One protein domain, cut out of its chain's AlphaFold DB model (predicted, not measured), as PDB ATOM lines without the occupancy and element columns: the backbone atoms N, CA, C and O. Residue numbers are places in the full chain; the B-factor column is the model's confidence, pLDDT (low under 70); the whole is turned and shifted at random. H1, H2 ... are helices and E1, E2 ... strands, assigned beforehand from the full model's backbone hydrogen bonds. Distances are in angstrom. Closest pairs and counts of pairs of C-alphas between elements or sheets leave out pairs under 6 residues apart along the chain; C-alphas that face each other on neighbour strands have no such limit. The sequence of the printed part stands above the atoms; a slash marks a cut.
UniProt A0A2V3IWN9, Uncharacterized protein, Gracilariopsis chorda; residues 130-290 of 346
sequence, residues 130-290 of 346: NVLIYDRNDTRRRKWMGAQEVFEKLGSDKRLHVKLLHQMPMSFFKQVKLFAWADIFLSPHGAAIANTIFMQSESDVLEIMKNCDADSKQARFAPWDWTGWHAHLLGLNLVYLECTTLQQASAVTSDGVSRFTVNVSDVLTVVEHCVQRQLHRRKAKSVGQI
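This is residues 130 to 290 of the 346 residues of an uncharacterized protein of Gracilariopsis chorda (UniProt A0A2V3IWN9). A twisted sheet of five parallel strands makes the core, with H1 and H5 over one face and H4 over the other, three layers; H2 and H3 only graze it. The long helix H5 runs past the sheet, and its residues 282 to 290 stick out at one end of the longest axis, while residues 249 to 254, in the loop before E7 of the small parallel pair E2 and E7, stick out at the other. The printed part has 161 residues, with named elements in the order E1 E2 H1 E3 H2 E4 H3 E5 H4 E6 E7 H5, and the larger sheet runs E3 E1 E4 E5 E6. The class is mixed, five helices and seven strands; the whole is compact, with a radius of gyration of the C-alphas of 16.3 A, and spans 62 by 35 by 31 A.

The sheet runs E3, residues 160 to 165, E1, 130 to 134, E4, 184 to 188, E5, 204 to 208, and E6, 237 to 241. Within hydrogen-bond range are N 131 and O 161 at 2.9 A for E3 and E1, N 132 and O 184 at 2.8 A for E1 and E4, N 185 and O 204 at 2.8 A for E4 and E5, and N 205 and O 237 at 2.8 A for E5 and E6. H1, residues 147 to 155, lies over E3 and E1 at a height over the sheet of 8.7 A. On the same face, H5, residues 264 to 290, touches H1 with residues 264 to 268 alone, the closest C-alphas being those of Val 150 and Val 264, 6.2 A apart. On the opposite face, H4, residues 226 to 233, lies over E6 at a height of 9.6 A. H2, residues 172 to 181, touches H3, residues 193 to 198, about perpendicular at 74 degrees; their closest C-alphas, of Ala 180 and Phe 198, are 5.1 A apart. E3, H2, E4 is a split strand-helix-strand unit, with E1 between its parallel strands; E4, H3, E5 and E5, H4, E6 are units of parallel neighbours joined through a helix, and these three crossovers are right-handed. E2, residues 142 to 144, and E7, 258 to 261, are parallel, with N 143 and O 258 at 2.9 A. In H1, H2, H4 and H5 every O i to N i+4 pair is within hydrogen-bond range; H3 has 0 of 2, and 2 of 3 O i to N i+3 pairs.

E1 begins at C-alpha 130, (10.265, 17.141, -41.350), and E3 measures 15.8 A. H2 is 14.1 A long, H1 12.0 A. H5, 38.7 A long, ends at C-alpha 290, (29.728, 3.305, -38.078).

The C-alphas of Ser 250 and Ile 290, the two farthest apart, are 62.0 A apart. The printed part has no cut; the links E5 to H4 and E6 to E7 are long. The pLDDT is under 70 at residues 213 to 226, 247 to 254 and 289 to 290.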
ATOM      1  N   ASN A 130      11.624  16.833 -41.770       96.44
ATOM      2  CA  ASN A 130      10.265  17.141 -41.350       96.44
ATOM      3  C   ASN A 130      10.109  18.645 -41.119       96.44
ATOM      4  O   ASN A 130      10.757  19.214 -40.236       96.44
ATOM      5  N   VAL A 131       9.223  19.281 -41.881       98.25
ATOM      6  CA  VAL A 131       8.965  20.723 -41.813       98.25
ATOM      7  C   VAL A 131       7.551  20.963 -41.297       98.25
ATOM      8  O   VAL A 131       6.577  20.474 -41.869       98.25
ATOM      9  N   LEU A 132       7.424  21.741 -40.225       98.06
ATOM     10  CA  LEU A 132       6.146  22.191 -39.686       98.06
ATOM     11  C   LEU A 132       5.955  23.678 -39.981       98.06
ATOM     12  O   LEU A 132       6.724  24.506 -39.504       98.06
ATOM     13  N   ILE A 133       4.897  24.018 -40.706       97.81
ATOM     14  CA  ILE A 133       4.480  25.394 -40.969       97.81
ATOM     15  C   ILE A 133       3.235  25.675 -40.131       97.81
ATOM     16  O   ILE A 133       2.246  24.955 -40.238       97.81
ATOM     17  N   TYR A 134       3.260  26.720 -39.307       95.94
ATOM     18  CA  TYR A 134       2.084  27.197 -38.577       95.94
ATOM     19  C   TYR A 134       1.783  28.638 -38.971       95.94
ATOM     20  O   TYR A 134       2.542  29.532 -38.620       95.94
ATOM     21  N   ASP A 135       0.683  28.878 -39.688       93.56
ATOM     22  CA  ASP A 135       0.363  30.206 -40.244       93.56
ATOM     23  C   ASP A 135      -0.518  31.082 -39.335       93.56
ATOM     24  O   ASP A 135      -0.668  32.286 -39.573       93.56
ATOM     25  N   ARG A 136      -1.056  30.485 -38.260       87.44
ATOM     26  CA  ARG A 136      -1.875  31.151 -37.244       87.44
ATOM     27  C   ARG A 136      -3.182  31.768 -37.777       87.44
ATOM     28  O   ARG A 136      -3.637  32.805 -37.277       87.44
ATOM     29  N   ASN A 137      -3.812  31.151 -38.777       85.50
ATOM     30  CA  ASN A 137      -5.094  31.601 -39.336       85.50
ATOM     31  C   ASN A 137      -6.262  31.587 -38.316       85.50
ATOM     32  O   ASN A 137      -7.312  32.181 -38.566       85.50
ATOM     33  N   ASP A 138      -6.079  30.964 -37.146       80.56
ATOM     34  CA  ASP A 138      -6.988  31.027 -35.990       80.56
ATOM     35  C   ASP A 138      -7.027  32.390 -35.275       80.56
ATOM     36  O   ASP A 138      -7.931  32.628 -34.468       80.56
ATOM     37  N   THR A 139      -6.094  33.315 -35.535       79.44
ATOM     38  CA  THR A 139      -6.100  34.604 -34.823       79.44
ATOM     39  C   THR A 139      -6.896  35.702 -35.501       79.44
ATOM     40  O   THR A 139      -6.918  35.858 -36.719       79.44
ATOM     41  N   ARG A 140      -7.447  36.576 -34.655       78.44
ATOM     42  CA  ARG A 140      -8.061  37.850 -35.053       78.44
ATOM     43  C   ARG A 140      -7.056  38.999 -35.169       78.44
ATOM     44  O   ARG A 140      -7.465  40.148 -35.184       78.44
ATOM     45  N   ARG A 141      -5.746  38.727 -35.123       79.62
ATOM     46  CA  ARG A 141      -4.731  39.792 -35.025       79.62
ATOM     47  C   ARG A 141      -3.800  39.837 -36.212       79.62
ATOM     48  O   ARG A 141      -3.577  40.920 -36.736       79.62
ATOM     49  N   ARG A 142      -3.215  38.701 -36.591       82.75
ATOM     50  CA  ARG A 142      -2.154  38.674 -37.594       82.75
ATOM     51  C   ARG A 142      -2.264  37.422 -38.457       82.75
ATOM     52  O   ARG A 142      -2.349  36.331 -37.898       82.75
ATOM     53  N   LYS A 143      -2.266  37.588 -39.779       87.75
ATOM     54  CA  LYS A 143      -2.410  36.500 -40.755       87.75
ATOM     55  C   LYS A 143      -1.304  36.543 -41.799       87.75
ATOM     56  O   LYS A 143      -1.048  37.597 -42.385       87.75
ATOM     57  N   TRP A 144      -0.682  35.393 -42.023       92.56
ATOM     58  CA  TRP A 144       0.312  35.208 -43.070       92.56
ATOM     59  C   TRP A 144      -0.375  34.797 -44.376       92.56
ATOM     60  O   TRP A 144      -0.930  33.709 -44.470       92.56
ATOM     61  N   MET A 145      -0.339  35.661 -45.390       91.25
ATOM     62  CA  MET A 145      -1.087  35.445 -46.637       91.25
ATOM     63  C   MET A 145      -0.398  34.499 -47.637       91.25
ATOM     64  O   MET A 145      -1.058  34.015 -48.547       91.25
ATOM     65  N   GLY A 146       0.899  34.213 -47.470       91.06
ATOM     66  CA  GLY A 146       1.701  33.389 -48.391       91.06
ATOM     67  C   GLY A 146       2.013  31.972 -47.892       91.06
ATOM     68  O   GLY A 146       2.816  31.274 -48.503       91.06
ATOM     69  N   ALA A 147       1.428  31.541 -46.769       95.75
ATOM     70  CA  ALA A 147       1.772  30.259 -46.149       95.75
ATOM     71  C   ALA A 147       1.448  29.050 -47.044       95.75
ATOM     72  O   ALA A 147       2.232  28.104 -47.107       95.75
ATOM     73  N   GLN A 148       0.316  29.102 -47.755       97.19
ATOM     74  CA  GLN A 148      -0.117  28.042 -48.668       97.19
ATOM     75  C   GLN A 148       0.845  27.888 -49.857       97.19
ATOM     76  O   GLN A 148       1.243  26.775 -50.179       97.19
ATOM     77  N   GLU A 149       1.285  28.999 -50.454       97.50
ATOM     78  CA  GLU A 149       2.251  28.975 -51.560       97.50
ATOM     79  C   GLU A 149       3.596  28.383 -51.111       97.50
ATOM     80  O   GLU A 149       4.187  27.557 -51.806       97.50
ATOM     81  N   VAL A 150       4.075  28.764 -49.920       98.00
ATOM     82  CA  VAL A 150       5.288  28.173 -49.330       98.00
ATOM     83  C   VAL A 150       5.114  26.672 -49.105       98.00
ATOM     84  O   VAL A 150       6.014  25.901 -49.434       98.00
ATOM     85  N   PHE A 151       3.967  26.249 -48.569       98.19
ATOM     86  CA  PHE A 151       3.655  24.836 -48.362       98.19
ATOM     87  C   PHE A 151       3.689  24.043 -49.672       98.19
ATOM     88  O   PHE A 151       4.335  23.000 -49.723       98.19
ATOM     89  N   GLU A 152       3.056  24.543 -50.732       98.25
ATOM     90  CA  GLU A 152       3.017  23.879 -52.040       98.25
ATOM     91  C   GLU A 152       4.411  23.756 -52.661       98.25
ATOM     92  O   GLU A 152       4.790  22.678 -53.126       98.25
ATOM     93  N   LYS A 153       5.219  24.824 -52.607       98.19
ATOM     94  CA  LYS A 153       6.586  24.796 -53.143       98.19
ATOM     95  C   LYS A 153       7.487  23.846 -52.360       98.19
ATOM     96  O   LYS A 153       8.178  23.037 -52.975       98.19
ATOM     97  N   LEU A 154       7.448  23.878 -51.028       97.88
ATOM     98  CA  LEU A 154       8.223  22.945 -50.203       97.88
ATOM     99  C   LEU A 154       7.728  21.499 -50.342       97.88
ATOM    100  O   LEU A 154       8.537  20.578 -50.346       97.88
ATOM    101  N   GLY A 155       6.420  21.286 -50.495       97.25
ATOM    102  CA  GLY A 155       5.822  19.961 -50.672       97.25
ATOM    103  C   GLY A 155       6.217  19.268 -51.979       97.25
ATOM    104  O   GLY A 155       6.072  18.052 -52.090       97.25
ATOM    105  N   SER A 156       6.742  20.014 -52.956       97.06
ATOM    106  CA  SER A 156       7.277  19.450 -54.201       97.06
ATOM    107  C   SER A 156       8.659  18.796 -54.038       97.06
ATOM    108  O   SER A 156       9.056  17.975 -54.870       97.06
ATOM    109  N   ASP A 157       9.386  19.108 -52.960       97.06
ATOM    110  CA  ASP A 157      10.697  18.528 -52.683       97.06
ATOM    111  C   ASP A 157      10.561  17.166 -51.986       97.06
ATOM    112  O   ASP A 157      10.114  17.058 -50.846       97.06
ATOM    113  N   LYS A 158      11.023  16.105 -52.658       95.56
ATOM    114  CA  LYS A 158      10.967  14.720 -52.157       95.56
ATOM    115  C   LYS A 158      11.823  14.475 -50.911       95.56
ATOM    116  O   LYS A 158      11.649  13.451 -50.253       95.56
ATOM    117  N   ARG A 159      12.754  15.376 -50.589       95.50
ATOM    118  CA  ARG A 159      13.546  15.333 -49.353       95.50
ATOM    119  C   ARG A 159      12.751  15.836 -48.152       95.50
ATOM    120  O   ARG A 159      13.236  15.707 -47.031       95.50
ATOM    121  N   LEU A 160      11.575  16.432 -48.354       97.06
ATOM    122  CA  LEU A 160      10.801  17.074 -47.299       97.06
ATOM    123  C   LEU A 160       9.490  16.338 -47.030       97.06
ATOM    124  O   LEU A 160       8.771  15.923 -47.932       97.06
ATOM    125  N   HIS A 161       9.146  16.244 -45.752       96.81
ATOM    126  CA  HIS A 161       7.798  15.938 -45.300       96.81
ATOM    127  C   HIS A 161       7.249  17.191 -44.628       96.81
ATOM    128  O   HIS A 161       7.630  17.529 -43.507       96.81
ATOM    129  N   VAL A 162       6.369  17.898 -45.334       98.00
ATOM    130  CA  VAL A 162       5.852  19.202 -44.908       98.00
ATOM    131  C   VAL A 162       4.445  19.050 -44.336       98.00
ATOM    132  O   VAL A 162       3.585  18.415 -44.944       98.00
ATOM    133  N   LYS A 163       4.188  19.659 -43.177       97.75
ATOM    134  CA  LYS A 163       2.843  19.813 -42.608       97.75
ATOM    135  C   LYS A 163       2.509  21.288 -42.471       97.75
ATOM    136  O   LYS A 163       3.244  22.018 -41.812       97.75
ATOM    137  N   LEU A 164       1.379  21.699 -43.041       97.44
ATOM    138  CA  LEU A 164       0.796  23.019 -42.827       97.44
ATOM    139  C   LEU A 164      -0.307  22.936 -41.775       97.44
ATOM    140  O   LEU A 164      -1.211  22.103 -41.856       97.44
ATOM    141  N   LEU A 165      -0.225  23.811 -40.784       96.00
ATOM    142  CA  LEU A 165      -1.196  23.940 -39.719       96.00
ATOM    143  C   LEU A 165      -1.786  25.349 -39.745       96.00
ATOM    144  O   LEU A 165      -1.082  26.332 -39.520       96.00
ATOM    145  N   HIS A 166      -3.098  25.433 -39.963       94.31
ATOM    146  CA  HIS A 166      -3.802  26.715 -39.941       94.31
ATOM    147  C   HIS A 166      -4.213  27.152 -38.533       94.31
ATOM    148  O   HIS A 166      -4.285  28.332 -38.199       94.31
ATOM    149  N   GLN A 167      -4.525  26.170 -37.694       91.81
ATOM    150  CA  GLN A 167      -5.039  26.355 -36.345       91.81
ATOM    151  C   GLN A 167      -4.491  25.251 -35.454       91.81
ATOM    152  O   GLN A 167      -4.237  24.150 -35.937       91.81
ATOM    153  N   MET A 168      -4.386  25.489 -34.148       89.69
ATOM    154  CA  MET A 168      -3.900  24.472 -33.206       89.69
ATOM    155  C   MET A 168      -4.981  23.962 -32.227       89.69
ATOM    156  O   MET A 168      -4.766  24.009 -31.018       89.69
ATOM    157  N   PRO A 169      -6.131  23.421 -32.690       88.75
ATOM    158  CA  PRO A 169      -7.199  22.926 -31.812       88.75
ATOM    159  C   PRO A 169      -6.915  21.521 -31.244       88.75
ATOM    160  O   PRO A 169      -7.823  20.817 -30.810       88.75
ATOM    161  N   MET A 170      -5.666  21.057 -31.297       90.06
ATOM    162  CA  MET A 170      -5.303  19.692 -30.924       90.06
ATOM    163  C   MET A 170      -4.955  19.575 -29.437       90.06
ATOM    164  O   MET A 170      -4.474  20.527 -28.820       90.06
ATOM    165  N   SER A 171      -5.159  18.380 -28.873       89.69
ATOM    166  CA  SER A 171      -4.793  18.087 -27.484       89.69
ATOM    167  C   SER A 171      -3.298  18.283 -27.243       89.69
ATOM    168  O   SER A 171      -2.486  18.141 -28.159       89.69
ATOM    169  N   PHE A 172      -2.928  18.550 -25.990       84.19
ATOM    170  CA  PHE A 172      -1.536  18.753 -25.584       84.19
ATOM    171  C   PHE A 172      -0.601  17.647 -26.102       84.19
ATOM    172  O   PHE A 172       0.379  17.940 -26.776       84.19
ATOM    173  N   PHE A 173      -0.960  16.372 -25.917       84.31
ATOM    174  CA  PHE A 173      -0.164  15.242 -26.415       84.31
ATOM    175  C   PHE A 173       0.044  15.256 -27.936       84.31
ATOM    176  O   PHE A 173       1.113  14.882 -28.415       84.31
ATOM    177  N   LYS A 174      -0.954  15.696 -28.712       88.00
ATOM    178  CA  LYS A 174      -0.808  15.847 -30.167       88.00
ATOM    179  C   LYS A 174       0.146  16.992 -30.512       88.00
ATOM    180  O   LYS A 174       0.928  16.833 -31.442       88.00
ATOM    181  N   GLN A 175       0.131  18.088 -29.748       91.31
ATOM    182  CA  GLN A 175       1.088  19.190 -29.916       91.31
ATOM    183  C   GLN A 175       2.513  18.724 -29.613       91.31
ATOM    184  O   GLN A 175       3.393  18.925 -30.443       91.31
ATOM    185  N   VAL A 176       2.731  18.025 -28.493       87.94
ATOM    186  CA  VAL A 176       4.044  17.458 -28.137       87.94
ATOM    187  C   VAL A 176       4.571  16.576 -29.267       87.94
ATOM    188  O   VAL A 176       5.666  16.813 -29.771       87.94
ATOM    189  N   LYS A 177       3.762  15.618 -29.743       86.88
ATOM    190  CA  LYS A 177       4.143  14.733 -30.856       86.88
ATOM    191  C   LYS A 177       4.434  15.501 -32.146       86.88
ATOM    192  O   LYS A 177       5.329  15.117 -32.891       86.88
ATOM    193  N   LEU A 178       3.682  16.563 -32.432       93.56
ATOM    194  CA  LEU A 178       3.863  17.371 -33.636       93.56
ATOM    195  C   LEU A 178       5.156  18.199 -33.598       93.56
ATOM    196  O   LEU A 178       5.837  18.296 -34.612       93.56
ATOM    197  N   PHE A 179       5.503  18.777 -32.450       94.25
ATOM    198  CA  PHE A 179       6.725  19.570 -32.305       94.25
ATOM    199  C   PHE A 179       7.966  18.686 -32.181       94.25
ATOM    200  O   PHE A 179       8.962  18.953 -32.843       94.25
ATOM    201  N   ALA A 180       7.885  17.568 -31.460       90.12
ATOM    202  CA  ALA A 180       8.958  16.575 -31.434       90.12
ATOM    203  C   ALA A 180       9.223  15.958 -32.822       90.12
ATOM    204  O   ALA A 180      10.348  15.555 -33.143       90.12
ATOM    205  N   TRP A 181       8.201  15.937 -33.686       92.19
ATOM    206  CA  TRP A 181       8.308  15.517 -35.082       92.19
ATOM    207  C   TRP A 181       9.071  16.505 -35.965       92.19
ATOM    208  O   TRP A 181       9.740  16.073 -36.901       92.19
ATOM    209  N   ALA A 182       9.026  17.800 -35.679       95.88
ATOM    210  CA  ALA A 182       9.592  18.817 -36.554       95.88
ATOM    211  C   ALA A 182      11.125  18.901 -36.438       95.88
ATOM    212  O   ALA A 182      11.683  19.004 -35.344       95.88
ATOM    213  N   ASP A 183      11.806  18.882 -37.583       96.31
ATOM    214  CA  ASP A 183      13.225  19.246 -37.697       96.31
ATOM    215  C   ASP A 183      13.361  20.750 -37.982       96.31
ATOM    216  O   ASP A 183      14.289  21.401 -37.511       96.31
ATOM    217  N   ILE A 184      12.391  21.302 -38.718       98.06
ATOM    218  CA  ILE A 184      12.264  22.724 -39.030       98.06
ATOM    219  C   ILE A 184      10.857  23.181 -38.630       98.06
ATOM    220  O   ILE A 184       9.869  22.570 -39.040       98.06
ATOM    221  N   PHE A 185      10.748  24.261 -37.860       97.81
ATOM    222  CA  PHE A 185       9.478  24.894 -37.504       97.81
ATOM    223  C   PHE A 185       9.422  26.330 -38.025       97.81
ATOM    224  O   PHE A 185      10.246  27.153 -37.647       97.81
ATOM    225  N   LEU A 186       8.439  26.641 -38.866       97.31
ATOM    226  CA  LEU A 186       8.236  27.948 -39.487       97.31
ATOM    227  C   LEU A 186       6.930  28.573 -38.994       97.31
ATOM    228  O   LEU A 186       5.859  27.986 -39.162       97.31
ATOM    229  N   SER A 187       6.997  29.769 -38.402       95.25
ATOM    230  CA  SER A 187       5.792  30.439 -37.897       95.25
ATOM    231  C   SER A 187       5.903  31.966 -37.763       95.25
ATOM    232  O   SER A 187       7.005  32.512 -37.690       95.25
ATOM    233  N   PRO A 188       4.769  32.691 -37.701       92.44
ATOM    234  CA  PRO A 188       4.734  34.096 -37.312       92.44
ATOM    235  C   PRO A 188       5.251  34.322 -35.890       92.44
ATOM    236  O   PRO A 188       5.017  33.504 -35.005       92.44
ATOM    237  N   HIS A 189       5.825  35.498 -35.630       88.44
ATOM    238  CA  HIS A 189       6.353  35.809 -34.306       88.44
ATOM    239  C   HIS A 189       5.369  35.564 -33.149       88.44
ATOM    240  O   HIS A 189       4.223  36.042 -33.150       88.44
ATOM    241  N   GLY A 190       5.840  34.833 -32.135       82.12
ATOM    242  CA  GLY A 190       5.086  34.461 -30.939       82.12
ATOM    243  C   GLY A 190       3.957  33.451 -31.183       82.12
ATOM    244  O   GLY A 190       3.028  33.366 -30.369       82.12
ATOM    245  N   ALA A 191       3.962  32.738 -32.312       84.56
ATOM    246  CA  ALA A 191       2.990  31.698 -32.633       84.56
ATOM    247  C   ALA A 191       3.510  30.320 -32.194       84.56
ATOM    248  O   ALA A 191       4.521  29.848 -32.693       84.56
ATOM    249  N   ALA A 192       2.824  29.682 -31.235       84.19
ATOM    250  CA  ALA A 192       3.129  28.331 -30.726       84.19
ATOM    251  C   ALA A 192       4.580  28.083 -30.265       84.19
ATOM    252  O   ALA A 192       5.012  26.956 -30.074       84.19
ATOM    253  N   ILE A 193       5.315  29.151 -30.014       84.00
ATOM    254  CA  ILE A 193       6.719  29.135 -29.633       84.00
ATOM    255  C   ILE A 193       6.996  28.403 -28.309       84.00
ATOM    256  O   ILE A 193       8.009  27.728 -28.189       84.00
ATOM    257  N   ALA A 194       6.059  28.422 -27.354       87.25
ATOM    258  CA  ALA A 194       6.169  27.642 -26.120       87.25
ATOM    259  C   ALA A 194       6.224  26.127 -26.379       87.25
ATOM    260  O   ALA A 194       6.746  25.391 -25.552       87.25
ATOM    261  N   ASN A 195       5.730  25.658 -27.529       92.06
ATOM    262  CA  ASN A 195       5.783  24.246 -27.894       92.06
ATOM    263  C   ASN A 195       7.143  23.847 -28.486       92.06
ATOM    264  O   ASN A 195       7.405  22.656 -28.639       92.06
ATOM    265  N   THR A 196       8.027  24.806 -28.794       93.06
ATOM    266  CA  THR A 196       9.376  24.493 -29.294       93.06
ATOM    267  C   THR A 196      10.249  23.795 -28.252       93.06
ATOM    268  O   THR A 196      11.177  23.096 -28.640       93.06
ATOM    269  N   ILE A 197       9.879  23.833 -26.962       89.94
ATOM    270  CA  ILE A 197      10.486  22.996 -25.905       89.94
ATOM    271  C   ILE A 197      10.430  21.497 -26.210       89.94
ATOM    272  O   ILE A 197      11.221  20.733 -25.670       89.94
ATOM    273  N   PHE A 198       9.477  21.066 -27.042       90.25
ATOM    274  CA  PHE A 198       9.319  19.663 -27.417       90.25
ATOM    275  C   PHE A 198      10.095  19.299 -28.684       90.25
ATOM    276  O   PHE A 198      10.118  18.126 -29.048       90.25
ATOM    277  N   MET A 199      10.701  20.268 -29.376       92.81
ATOM    278  CA  MET A 199      11.548  19.997 -30.536       92.81
ATOM    279  C   MET A 199      12.867  19.352 -30.105       92.81
ATOM    280  O   MET A 199      13.303  19.469 -28.961       92.81
ATOM    281  N   GLN A 200      13.515  18.660 -31.040       90.38
ATOM    282  CA  GLN A 200      14.842  18.112 -30.791       90.38
ATOM    283  C   GLN A 200      15.878  19.237 -30.720       90.38
ATOM    284  O   GLN A 200      15.784  20.235 -31.437       90.38
ATOM    285  N   SER A 201      16.895  19.051 -29.876       89.56
ATOM    286  CA  SER A 201      18.082  19.908 -29.911       89.56
ATOM    287  C   SER A 201      18.664  19.909 -31.323       89.56
ATOM    288  O   SER A 201      18.592  18.908 -32.042       89.56
ATOM    289  N   GLU A 202      19.228  21.042 -31.717       93.56
ATOM    290  CA  GLU A 202      19.723  21.323 -33.057       93.56
ATOM    291  C   GLU A 202      18.638  21.454 -34.140       93.56
ATOM    292  O   GLU A 202      18.988  21.701 -35.292       93.56
ATOM    293  N   SER A 203      17.339  21.361 -33.839       95.88
ATOM    294  CA  SER A 203      16.302  21.729 -34.816       95.88
ATOM    295  C   SER A 203      16.376  23.219 -35.189       95.88
ATOM    296  O   SER A 203      16.985  24.029 -34.481       95.88
ATOM    297  N   ASP A 204      15.775  23.588 -36.319       97.56
ATOM    298  CA  ASP A 204      15.721  24.971 -36.798       97.56
ATOM    299  C   ASP A 204      14.332  25.583 -36.542       97.56
ATOM    300  O   ASP A 204      13.299  24.987 -36.849       97.56
ATOM    301  N   VAL A 205      14.298  26.793 -35.987       96.50
ATOM    302  CA  VAL A 205      13.086  27.600 -35.804       96.50
ATOM    303  C   VAL A 205      13.211  28.833 -36.685       96.50
ATOM    304  O   VAL A 205      14.127  29.630 -36.520       96.50
ATOM    305  N   LEU A 206      12.293  28.990 -37.628       96.12
ATOM    306  CA  LEU A 206      12.202  30.128 -38.528       96.12
ATOM    307  C   LEU A 206      11.033  30.992 -38.054       96.12
ATOM    308  O   LEU A 206       9.866  30.620 -38.192       96.12
ATOM    309  N   GLU A 207      11.343  32.141 -37.466       93.19
ATOM    310  CA  GLU A 207      10.341  33.063 -36.944       93.19
ATOM    311  C   GLU A 207      10.171  34.256 -37.890       93.19
ATOM    312  O   GLU A 207      11.091  35.041 -38.117       93.19
ATOM    313  N   ILE A 208       8.966  34.425 -38.432       92.19
ATOM    314  CA  ILE A 208       8.639  35.589 -39.254       92.19
ATOM    315  C   ILE A 208       8.453  36.793 -38.336       92.19
ATOM    316  O   ILE A 208       7.571  36.790 -37.466       92.19
ATOM    317  N   MET A 209       9.261  37.832 -38.553       88.25
ATOM    318  CA  MET A 209       9.375  38.995 -37.675       88.25
ATOM    319  C   MET A 209       8.018  39.604 -37.322       88.25
ATOM    320  O   MET A 209       7.060  39.546 -38.086       88.25
ATOM    321  N   LYS A 210       7.903  40.183 -36.124       80.25
ATOM    322  CA  LYS A 210       6.644  40.774 -35.639       80.25
ATOM    323  C   LYS A 210       6.199  41.983 -36.459       80.25
ATOM    324  O   LYS A 210       5.009  42.123 -36.734       80.25
ATOM    325  N   ASN A 211       7.156  42.844 -36.779       77.56
ATOM    326  CA  ASN A 211       6.942  44.117 -37.442       77.56
ATOM    327  C   ASN A 211       7.462  43.969 -38.870       77.56
ATOM    328  O   ASN A 211       8.652  43.740 -39.054       77.56
ATOM    329  N   CYS A 212       6.564  44.064 -39.844       75.19
ATOM    330  CA  CYS A 212       6.880  43.860 -41.256       75.19
ATOM    331  C   CYS A 212       7.175  45.173 -41.999       75.19
ATOM    332  O   CYS A 212       7.047  45.253 -43.219       75.19
ATOM    333  N   ASP A 213       7.530  46.217 -41.249       60.62
ATOM    334  CA  ASP A 213       7.901  47.512 -41.799       60.62
ATOM    335  C   ASP A 213       9.429  47.598 -41.811       60.62
ATOM    336  O   ASP A 213      10.054  47.877 -40.780       60.62
ATOM    337  N   ALA A 214      10.011  47.345 -42.988       51.91
ATOM    338  CA  ALA A 214      11.450  47.417 -43.256       51.91
ATOM    339  C   ALA A 214      12.057  48.795 -42.909       51.91
ATOM    340  O   ALA A 214      13.222  48.888 -42.524       51.91
ATOM    341  N   ASP A 215      11.242  49.856 -42.959       52.03
ATOM    342  CA  ASP A 215      11.647  51.233 -42.647       52.03
ATOM    343  C   ASP A 215      11.577  51.589 -41.162       52.03
ATOM    344  O   ASP A 215      12.109  52.620 -40.728       52.03
ATOM    345  N   SER A 216      10.943  50.751 -40.337       50.75
ATOM    346  CA  SER A 216      10.938  51.017 -38.908       50.75
ATOM    347  C   SER A 216      12.358  50.787 -38.389       50.75
ATOM    348  O   SER A 216      12.827  49.665 -38.238       50.75
ATOM    349  N   LYS A 217      13.077  51.864 -38.060       47.94
ATOM    350  CA  LYS A 217      14.370  51.798 -37.346       47.94
ATOM    351  C   LYS A 217      14.284  50.965 -36.045       47.94
ATOM    352  O   LYS A 217      15.310  50.570 -35.504       47.94
ATOM    353  N   GLN A 218      13.067  50.660 -35.577       48.62
ATOM    354  CA  GLN A 218      12.747  49.725 -34.494       48.62
ATOM    355  C   GLN A 218      12.800  48.233 -34.878       48.62
ATOM    356  O   GLN A 218      12.978  47.420 -33.980       48.62
ATOM    357  N   ALA A 219      12.692  47.848 -36.154       49.41
ATOM    358  CA  ALA A 219      12.873  46.462 -36.610       49.41
ATOM    359  C   ALA A 219      14.327  45.969 -36.478       49.41
ATOM    360  O   ALA A 219      14.558  44.767 -36.396       49.41
ATOM    361  N   ARG A 220      15.303  46.891 -36.405       50.28
ATOM    362  CA  ARG A 220      16.725  46.565 -36.183       50.28
ATOM    363  C   ARG A 220      17.057  46.229 -34.730       50.28
ATOM    364  O   ARG A 220      18.106  45.649 -34.474       50.28
ATOM    365  N   PHE A 221      16.189  46.592 -33.786       49.56
ATOM    366  CA  PHE A 221      16.294  46.092 -32.422       49.56
ATOM    367  C   PHE A 221      15.586  44.750 -32.386       49.56
ATOM    368  O   PHE A 221      14.405  44.660 -32.721       49.56
ATOM    369  N   ALA A 222      16.365  43.721 -32.064       50.06
ATOM    370  CA  ALA A 222      16.026  42.327 -32.236       50.06
ATOM    371  C   ALA A 222      14.569  42.006 -31.842       50.06
ATOM    372  O   ALA A 222      14.050  42.539 -30.854       50.06
ATOM    373  N   PRO A 223      13.888  41.127 -32.592       52.25
ATOM    374  CA  PRO A 223      12.628  40.536 -32.153       52.25
ATOM    375  C   PRO A 223      12.800  40.008 -30.729       52.25
ATOM    376  O   PRO A 223      13.531  39.053 -30.532       52.25
ATOM    377  N   TRP A 224      12.164  40.695 -29.771       57.50
ATOM    378  CA  TRP A 224      12.065  40.388 -28.341       57.50
ATOM    379  C   TRP A 224      12.983  39.245 -27.878       57.50
ATOM    380  O   TRP A 224      12.644  38.084 -28.115       57.50
ATOM    381  N   ASP A 225      14.062  39.582 -27.158       61.94
ATOM    382  CA  ASP A 225      15.140  38.697 -26.657       61.94
ATOM    383  C   ASP A 225      14.696  37.315 -26.163       61.94
ATOM    384  O   ASP A 225      15.458  36.353 -26.195       61.94
ATOM    385  N   TRP A 226      13.452  37.203 -25.709       69.56
ATOM    386  CA  TRP A 226      12.876  35.978 -25.196       69.56
ATOM    387  C   TRP A 226      12.914  34.813 -26.212       69.56
ATOM    388  O   TRP A 226      13.276  33.716 -25.796       69.56
ATOM    389  N   THR A 227      12.599  35.004 -27.511       78.62
ATOM    390  CA  THR A 227      12.625  33.880 -28.476       78.62
ATOM    391  C   THR A 227      14.064  33.409 -28.688       78.62
ATOM    392  O   THR A 227      14.324  32.208 -28.693       78.62
ATOM    393  N   GLY A 228      15.005  34.352 -28.812       83.88
ATOM    394  CA  GLY A 228      16.432  34.061 -28.964       83.88
ATOM    395  C   GLY A 228      17.010  33.333 -27.755       83.88
ATOM    396  O   GLY A 228      17.638  32.288 -27.906       83.88
ATOM    397  N   TRP A 229      16.732  33.836 -26.553       84.44
ATOM    398  CA  TRP A 229      17.142  33.204 -25.301       84.44
ATOM    399  C   TRP A 229      16.539  31.804 -25.140       84.44
ATOM    400  O   TRP A 229      17.250  30.859 -24.808       84.44
ATOM    401  N   HIS A 230      15.246  31.651 -25.434       84.75
ATOM    402  CA  HIS A 230      14.555  30.366 -25.373       84.75
ATOM    403  C   HIS A 230      15.150  29.350 -26.350       84.75
ATOM    404  O   HIS A 230      15.462  28.229 -25.956       84.75
ATOM    405  N   ALA A 231      15.362  29.751 -27.605       89.31
ATOM    406  CA  ALA A 231      15.984  28.900 -28.609       89.31
ATOM    407  C   ALA A 231      17.399  28.480 -28.187       89.31
ATOM    408  O   ALA A 231      17.722  27.297 -28.249       89.31
ATOM    409  N   HIS A 232      18.208  29.418 -27.682       88.00
ATOM    410  CA  HIS A 232      19.558  29.131 -27.202       88.00
ATOM    411  C   HIS A 232      19.570  28.095 -26.071       88.00
ATOM    412  O   HIS A 232      20.318  27.121 -26.150       88.00
ATOM    413  N   LEU A 233      18.712  28.256 -25.057       87.94
ATOM    414  CA  LEU A 233      18.620  27.310 -23.938       87.94
ATOM    415  C   LEU A 233      18.226  25.895 -24.369       87.94
ATOM    416  O   LEU A 233      18.670  24.922 -23.768       87.94
ATOM    417  N   LEU A 234      17.396  25.782 -25.402       86.38
ATOM    418  CA  LEU A 234      16.945  24.502 -25.943       86.38
ATOM    419  C   LEU A 234      17.920  23.908 -26.976       86.38
ATOM    420  O   LEU A 234      17.675  22.823 -27.504       86.38
ATOM    421  N   GLY A 235      19.015  24.608 -27.295       91.38
ATOM    422  CA  GLY A 235      19.933  24.216 -28.365       91.38
ATOM    423  C   GLY A 235      19.310  24.298 -29.764       91.38
ATOM    424  O   GLY A 235      19.751  23.596 -30.671       91.38
ATOM    425  N   LEU A 236      18.273  25.115 -29.949       93.25
ATOM    426  CA  LEU A 236      17.614  25.342 -31.234       93.25
ATOM    427  C   LEU A 236      18.351  26.418 -32.034       93.25
ATOM    428  O   LEU A 236      18.870  27.392 -31.488       93.25
ATOM    429  N   ASN A 237      18.348  26.276 -33.355       95.44
ATOM    430  CA  ASN A 237      18.882  27.283 -34.263       95.44
ATOM    431  C   ASN A 237      17.748  28.228 -34.666       95.44
ATOM    432  O   ASN A 237      16.835  27.826 -35.384       95.44
ATOM    433  N   LEU A 238      17.794  29.476 -34.211       94.31
ATOM    434  CA  LEU A 238      16.777  30.471 -34.542       94.31
ATOM    435  C   LEU A 238      17.193  31.299 -35.760       94.31
ATOM    436  O   LEU A 238      18.296  31.843 -35.801       94.31
ATOM    437  N   VAL A 239      16.290  31.421 -36.727       93.88
ATOM    438  CA  VAL A 239      16.436  32.268 -37.910       93.88
ATOM    439  C   VAL A 239      15.233  33.194 -37.997       93.88
ATOM    440  O   VAL A 239      14.093  32.757 -37.854       93.88
ATOM    441  N   TYR A 240      15.476  34.475 -38.248       91.88
ATOM    442  CA  TYR A 240      14.409  35.446 -38.454       91.88
ATOM    443  C   TYR A 240      14.177  35.681 -39.937       91.88
ATOM    444  O   TYR A 240      15.125  35.847 -40.699       91.88
ATOM    445  N   LEU A 241      12.906  35.697 -40.329       91.75
ATOM    446  CA  LEU A 241      12.486  36.020 -41.686       91.75
ATOM    447  C   LEU A 241      11.869  37.410 -41.702       91.75
ATOM    448  O   LEU A 241      10.902  37.682 -40.978       91.75
ATOM    449  N   GLU A 242      12.424  38.274 -42.543       89.25
ATOM    450  CA  GLU A 242      11.838  39.575 -42.825       89.25
ATOM    451  C   GLU A 242      10.470  39.390 -43.478       89.25
ATOM    452  O   GLU A 242      10.215  38.436 -44.211       89.25
ATOM    453  N   CYS A 243       9.552  40.294 -43.179       88.31
ATOM    454  CA  CYS A 243       8.229  40.287 -43.772       88.31
ATOM    455  C   CYS A 243       7.891  41.680 -44.255       88.31
ATOM    456  O   CYS A 243       8.411  42.668 -43.742       88.31
ATOM    457  N   THR A 244       6.965  41.747 -45.202       84.31
ATOM    458  CA  THR A 244       6.402  43.004 -45.680       84.31
ATOM    459  C   THR A 244       4.953  43.069 -45.236       84.31
ATOM    460  O   THR A 244       4.167  42.136 -45.463       84.31
ATOM    461  N   THR A 245       4.593  44.151 -44.544       78.44
ATOM    462  CA  THR A 245       3.190  44.420 -44.247       78.44
ATOM    463  C   THR A 245       2.521  44.576 -45.600       78.44
ATOM    464  O   THR A 245       2.982  45.360 -46.428       78.44
ATOM    465  N   LEU A 246       1.431  43.851 -45.844       73.06
ATOM    466  CA  LEU A 246       0.576  44.169 -46.979       73.06
ATOM    467  C   LEU A 246      -0.184  45.434 -46.575       73.06
ATOM    468  O   LEU A 246      -1.346  45.368 -46.181       73.06
ATOM    469  N   GLN A 247       0.523  46.570 -46.534       60.53
ATOM    470  CA  GLN A 247      -0.081  47.878 -46.369       60.53
ATOM    471  C   GLN A 247      -1.040  48.020 -47.544       60.53
ATOM    472  O   GLN A 247      -0.634  48.224 -48.686       60.53
ATOM    473  N   GLN A 248      -2.335  47.876 -47.268       45.97
ATOM    474  CA  GLN A 248      -3.314  48.526 -48.109       45.97
ATOM    475  C   GLN A 248      -2.956  50.005 -48.073       45.97
ATOM    476  O   GLN A 248      -2.845  50.591 -46.994       45.97
ATOM    477  N   ALA A 249      -2.814  50.607 -49.245       42.47
ATOM    478  CA  ALA A 249      -3.244  51.977 -49.409       42.47
ATOM    479  C   ALA A 249      -4.570  52.148 -48.626       42.47
ATOM    480  O   ALA A 249      -5.600  51.588 -48.988       42.47
ATOM    481  N   SER A 250      -4.504  52.824 -47.481       40.06
ATOM    482  CA  SER A 250      -5.630  53.454 -46.782       40.06
ATOM    483  C   SER A 250      -6.759  52.609 -46.165       40.06
ATOM    484  O   SER A 250      -7.755  53.202 -45.756       40.06
ATOM    485  N   ALA A 251      -6.653  51.290 -45.993       43.00
ATOM    486  CA  ALA A 251      -7.698  50.543 -45.283       43.00
ATOM    487  C   ALA A 251      -7.117  49.625 -44.203       43.00
ATOM    488  O   ALA A 251      -6.521  48.585 -44.455       43.00
ATOM    489  N   VAL A 252      -7.346  49.985 -42.943       51.25
ATOM    490  CA  VAL A 252      -7.573  48.953 -41.933       51.25
ATOM    491  C   VAL A 252      -8.814  48.226 -42.433       51.25
ATOM    492  O   VAL A 252      -9.894  48.815 -42.468       51.25
ATOM    493  N   THR A 253      -8.669  46.988 -42.904       54.44
ATOM    494  CA  THR A 253      -9.833  46.142 -43.162       54.44
ATOM    495  C   THR A 253     -10.734  46.218 -41.933       54.44
ATOM    496  O   THR A 253     -10.241  46.187 -40.805       54.44
ATOM    497  N   SER A 254     -12.044  46.358 -42.126       64.06
ATOM    498  CA  SER A 254     -13.019  46.582 -41.044       64.06
ATOM    499  C   SER A 254     -12.956  45.549 -39.905       64.06
ATOM    500  O   SER A 254     -13.488  45.784 -38.825       64.06
ATOM    501  N   ASP A 255     -12.277  44.421 -40.127       76.69
ATOM    502  CA  ASP A 255     -12.040  43.341 -39.171       76.69
ATOM    503  C   ASP A 255     -10.856  43.561 -38.200       76.69
ATOM    504  O   ASP A 255     -10.696  42.778 -37.262       76.69
ATOM    505  N   GLY A 256     -10.019  44.588 -38.396       78.75
ATOM    506  CA  GLY A 256      -8.862  44.877 -37.540       78.75
ATOM    507  C   GLY A 256      -7.725  43.843 -37.611       78.75
ATOM    508  O   GLY A 256      -6.888  43.791 -36.704       78.75
ATOM    509  N   VAL A 257      -7.675  43.007 -38.657       83.00
ATOM    510  CA  VAL A 257      -6.668  41.945 -38.814       83.00
ATOM    511  C   VAL A 257      -5.476  42.432 -39.645       83.00
ATOM    512  O   VAL A 257      -5.603  42.737 -40.829       83.00
ATOM    513  N   SER A 258      -4.274  42.416 -39.060       82.12
ATOM    514  CA  SER A 258      -3.027  42.703 -39.779       82.12
ATOM    515  C   SER A 258      -2.666  41.546 -40.715       82.12
ATOM    516  O   SER A 258      -2.492  40.403 -40.283       82.12
ATOM    517  N   ARG A 259      -2.547  41.829 -42.011       87.31
ATOM    518  CA  ARG A 259      -2.126  40.858 -43.028       87.31
ATOM    519  C   ARG A 259      -0.696  41.160 -43.446       87.31
ATOM    520  O   ARG A 259      -0.330  42.314 -43.654       87.31
ATOM    521  N   PHE A 260       0.114  40.120 -43.568       89.94
ATOM    522  CA  PHE A 260       1.496  40.256 -44.008       89.94
ATOM    523  C   PHE A 260       1.871  39.140 -44.970       89.94
ATOM    524  O   PHE A 260       1.248  38.072 -44.996       89.94
ATOM    525  N   THR A 261       2.919  39.397 -45.738       91.69
ATOM    526  CA  THR A 261       3.554  38.405 -46.593       91.69
ATOM    527  C   THR A 261       5.041  38.316 -46.279       91.69
ATOM    528  O   THR A 261       5.614  39.185 -45.622       91.69
ATOM    529  N   VAL A 262       5.648  37.233 -46.735       91.69
ATOM    530  CA  VAL A 262       7.092  37.017 -46.733       91.69
ATOM    531  C   VAL A 262       7.465  36.715 -48.171       91.69
ATOM    532  O   VAL A 262       6.694  36.055 -48.872       91.69
ATOM    533  N   ASN A 263       8.623  37.190 -48.618       94.25
ATOM    534  CA  ASN A 263       9.131  36.802 -49.920       94.25
ATOM    535  C   ASN A 263       9.340  35.282 -49.945       94.25
ATOM    536  O   ASN A 263      10.149  34.728 -49.202       94.25
ATOM    537  N   VAL A 264       8.585  34.602 -50.803       95.94
ATOM    538  CA  VAL A 264       8.593  33.141 -50.893       95.94
ATOM    539  C   VAL A 264       9.977  32.615 -51.273       95.94
ATOM    540  O   VAL A 264      10.400  31.601 -50.728       95.94
ATOM    541  N   SER A 265      10.714  33.314 -52.140       96.38
ATOM    542  CA  SER A 265      12.081  32.933 -52.520       96.38
ATOM    543  C   SER A 265      13.031  32.945 -51.321       96.38
ATOM    544  O   SER A 265      13.853  32.037 -51.172       96.38
ATOM    545  N   ASP A 266      12.886  33.929 -50.432       94.69
ATOM    546  CA  ASP A 266      13.722  34.048 -49.235       94.69
ATOM    547  C   ASP A 266      13.421  32.910 -48.255       94.69
ATOM    548  O   ASP A 266      14.342  32.273 -47.741       94.69
ATOM    549  N   VAL A 267      12.137  32.572 -48.065       96.50
ATOM    550  CA  VAL A 267      11.739  31.412 -47.248       96.50
ATOM    551  C   VAL A 267      12.356  30.128 -47.789       96.50
ATOM    552  O   VAL A 267      12.958  29.378 -47.024       96.50
ATOM    553  N   LEU A 268      12.227  29.870 -49.093       97.69
ATOM    554  CA  LEU A 268      12.760  28.656 -49.712       97.69
ATOM    555  C   LEU A 268      14.282  28.572 -49.577       97.69
ATOM    556  O   LEU A 268      14.806  27.513 -49.242       97.69
ATOM    557  N   THR A 269      14.981  29.691 -49.765       97.88
ATOM    558  CA  THR A 269      16.442  29.767 -49.617       97.88
ATOM    559  C   THR A 269      16.868  29.435 -48.186       97.88
ATOM    560  O   THR A 269      17.741  28.595 -47.969       97.88
ATOM    561  N   VAL A 270      16.219  30.040 -47.187       97.56
ATOM    562  CA  VAL A 270      16.522  29.780 -45.772       97.56
ATOM    563  C   VAL A 270      16.189  28.338 -45.384       97.56
ATOM    564  O   VAL A 270      16.970  27.701 -44.671       97.56
ATOM    565  N   VAL A 271      15.063  27.797 -45.861       97.88
ATOM    566  CA  VAL A 271      14.692  26.398 -45.614       97.88
ATOM    567  C   VAL A 271      15.711  25.452 -46.243       97.88
ATOM    568  O   VAL A 271      16.137  24.528 -45.559       97.88
ATOM    569  N   GLU A 272      16.188  25.700 -47.465       97.94
ATOM    570  CA  GLU A 272      17.236  24.878 -48.089       97.94
ATOM    571  C   GLU A 272      18.518  24.863 -47.243       97.94
ATOM    572  O   GLU A 272      19.085  23.799 -46.990       97.94
ATOM    573  N   HIS A 273      18.948  26.014 -46.715       97.88
ATOM    574  CA  HIS A 273      20.095  26.063 -45.803       97.88
ATOM    575  C   HIS A 273      19.882  25.221 -44.536       97.88
ATOM    576  O   HIS A 273      20.806  24.537 -44.083       97.88
ATOM    577  N   CYS A 274      18.674  25.240 -43.968       97.69
ATOM    578  CA  CYS A 274      18.322  24.413 -42.814       97.69
ATOM    579  C   CYS A 274      18.310  22.921 -43.185       97.69
ATOM    580  O   CYS A 274      18.890  22.101 -42.477       97.69
ATOM    581  N   VAL A 275      17.750  22.562 -44.342       97.06
ATOM    582  CA  VAL A 275      17.721  21.187 -44.863       97.06
ATOM    583  C   VAL A 275      19.134  20.635 -45.017       97.06
ATOM    584  O   VAL A 275      19.431  19.561 -44.494       97.06
ATOM    585  N   GLN A 276      20.039  21.383 -45.652       96.94
ATOM    586  CA  GLN A 276      21.434  20.965 -45.816       96.94
ATOM    587  C   GLN A 276      22.134  20.761 -44.469       96.94
ATOM    588  O   GLN A 276      22.847  19.772 -44.277       96.94
ATOM    589  N   ARG A 277      21.884  21.648 -43.501       95.62
ATOM    590  CA  ARG A 277      22.407  21.529 -42.134       95.62
ATOM    591  C   ARG A 277      21.901  20.263 -41.440       95.62
ATOM    592  O   ARG A 277      22.705  19.524 -40.870       95.62
ATOM    593  N   GLN A 278      20.600  19.982 -41.514       94.50
ATOM    594  CA  GLN A 278      20.002  18.788 -40.912       94.50
ATOM    595  C   GLN A 278      20.515  17.500 -41.569       94.50
ATOM    596  O   GLN A 278      20.899  16.558 -40.872       94.50
ATOM    597  N   LEU A 279      20.614  17.470 -42.901       93.75
ATOM    598  CA  LEU A 279      21.187  16.341 -43.636       93.75
ATOM    599  C   LEU A 279      22.655  16.107 -43.261       93.75
ATOM    600  O   LEU A 279      23.056  14.967 -43.022       93.75
ATOM    601  N   HIS A 280      23.456  17.171 -43.154       93.38
ATOM    602  CA  HIS A 280      24.851  17.067 -42.735       93.38
ATOM    603  C   HIS A 280      24.979  16.491 -41.317       93.38
ATOM    604  O   HIS A 280      25.754  15.560 -41.101       93.38
ATOM    605  N   ARG A 281      24.165  16.964 -40.363       90.12
ATOM    606  CA  ARG A 281      24.135  16.436 -38.987       90.12
ATOM    607  C   ARG A 281      23.765  14.957 -38.945       90.12
ATOM    608  O   ARG A 281      24.396  14.187 -38.222       90.12
ATOM    609  N   ARG A 282      22.774  14.534 -39.733       89.00
ATOM    610  CA  ARG A 282      22.375  13.119 -39.825       89.00
ATOM    611  C   ARG A 282      23.498  12.250 -40.382       89.00
ATOM    612  O   ARG A 282      23.772  11.194 -39.814       89.00
ATOM    613  N   LYS A 283      24.193  12.717 -41.423       89.75
ATOM    614  CA  LYS A 283      25.378  12.040 -41.976       89.75
ATOM    615  C   LYS A 283      26.517  11.955 -40.958       89.75
ATOM    616  O   LYS A 283      27.113  10.898 -40.803       89.75
ATOM    617  N   ALA A 284      26.797  13.029 -40.221       87.62
ATOM    618  CA  ALA A 284      27.825  13.013 -39.182       87.62
ATOM    619  C   ALA A 284      27.494  12.008 -38.063       87.62
ATOM    620  O   ALA A 284      28.362  11.246 -37.637       87.62
ATOM    621  N   LYS A 285      26.224  11.945 -37.633       84.75
ATOM    622  CA  LYS A 285      25.752  10.978 -36.627       84.75
ATOM    623  C   LYS A 285      25.830   9.533 -37.137       84.75
ATOM    624  O   LYS A 285      26.252   8.659 -36.383       84.75
ATOM    625  N   SER A 286      25.491   9.274 -38.403       81.31
ATOM    626  CA  SER A 286      25.584   7.923 -38.974       81.31
ATOM    627  C   SER A 286      27.033   7.463 -39.153       81.31
ATOM    628  O   SER A 286      27.347   6.319 -38.834       81.31
ATOM    629  N   VAL A 287      27.938   8.349 -39.580       79.94
ATOM    630  CA  VAL A 287      29.374   8.043 -39.688       79.94
ATOM    631  C   VAL A 287      29.989   7.810 -38.310       79.94
ATOM    632  O   VAL A 287      30.725   6.844 -38.144       79.94
ATOM    633  N   GLY A 288      29.647   8.623 -37.306       72.31
ATOM    634  CA  GLY A 288      30.105   8.417 -35.927       72.31
ATOM    635  C   GLY A 288      29.646   7.082 -35.330       72.31
ATOM    636  O   GLY A 288      30.409   6.431 -34.623       72.31
ATOM    637  N   GLN A 289      28.435   6.626 -35.670       64.25
ATOM    638  CA  GLN A 289      27.942   5.300 -35.282       64.25
ATOM    639  C   GLN A 289      28.675   4.158 -36.003       64.25
ATOM    640  O   GLN A 289      28.936   3.127 -35.390       64.25
ATOM    641  N   ILE A 290      29.024   4.328 -37.283       60.50
ATOM    642  CA  ILE A 290      29.728   3.305 -38.078       60.50
ATOM    643  C   ILE A 290      31.216   3.229 -37.707       60.50
ATOM    644  O   ILE A 290      31.778   2.140 -37.661       60.50
TER     645      ILE A 290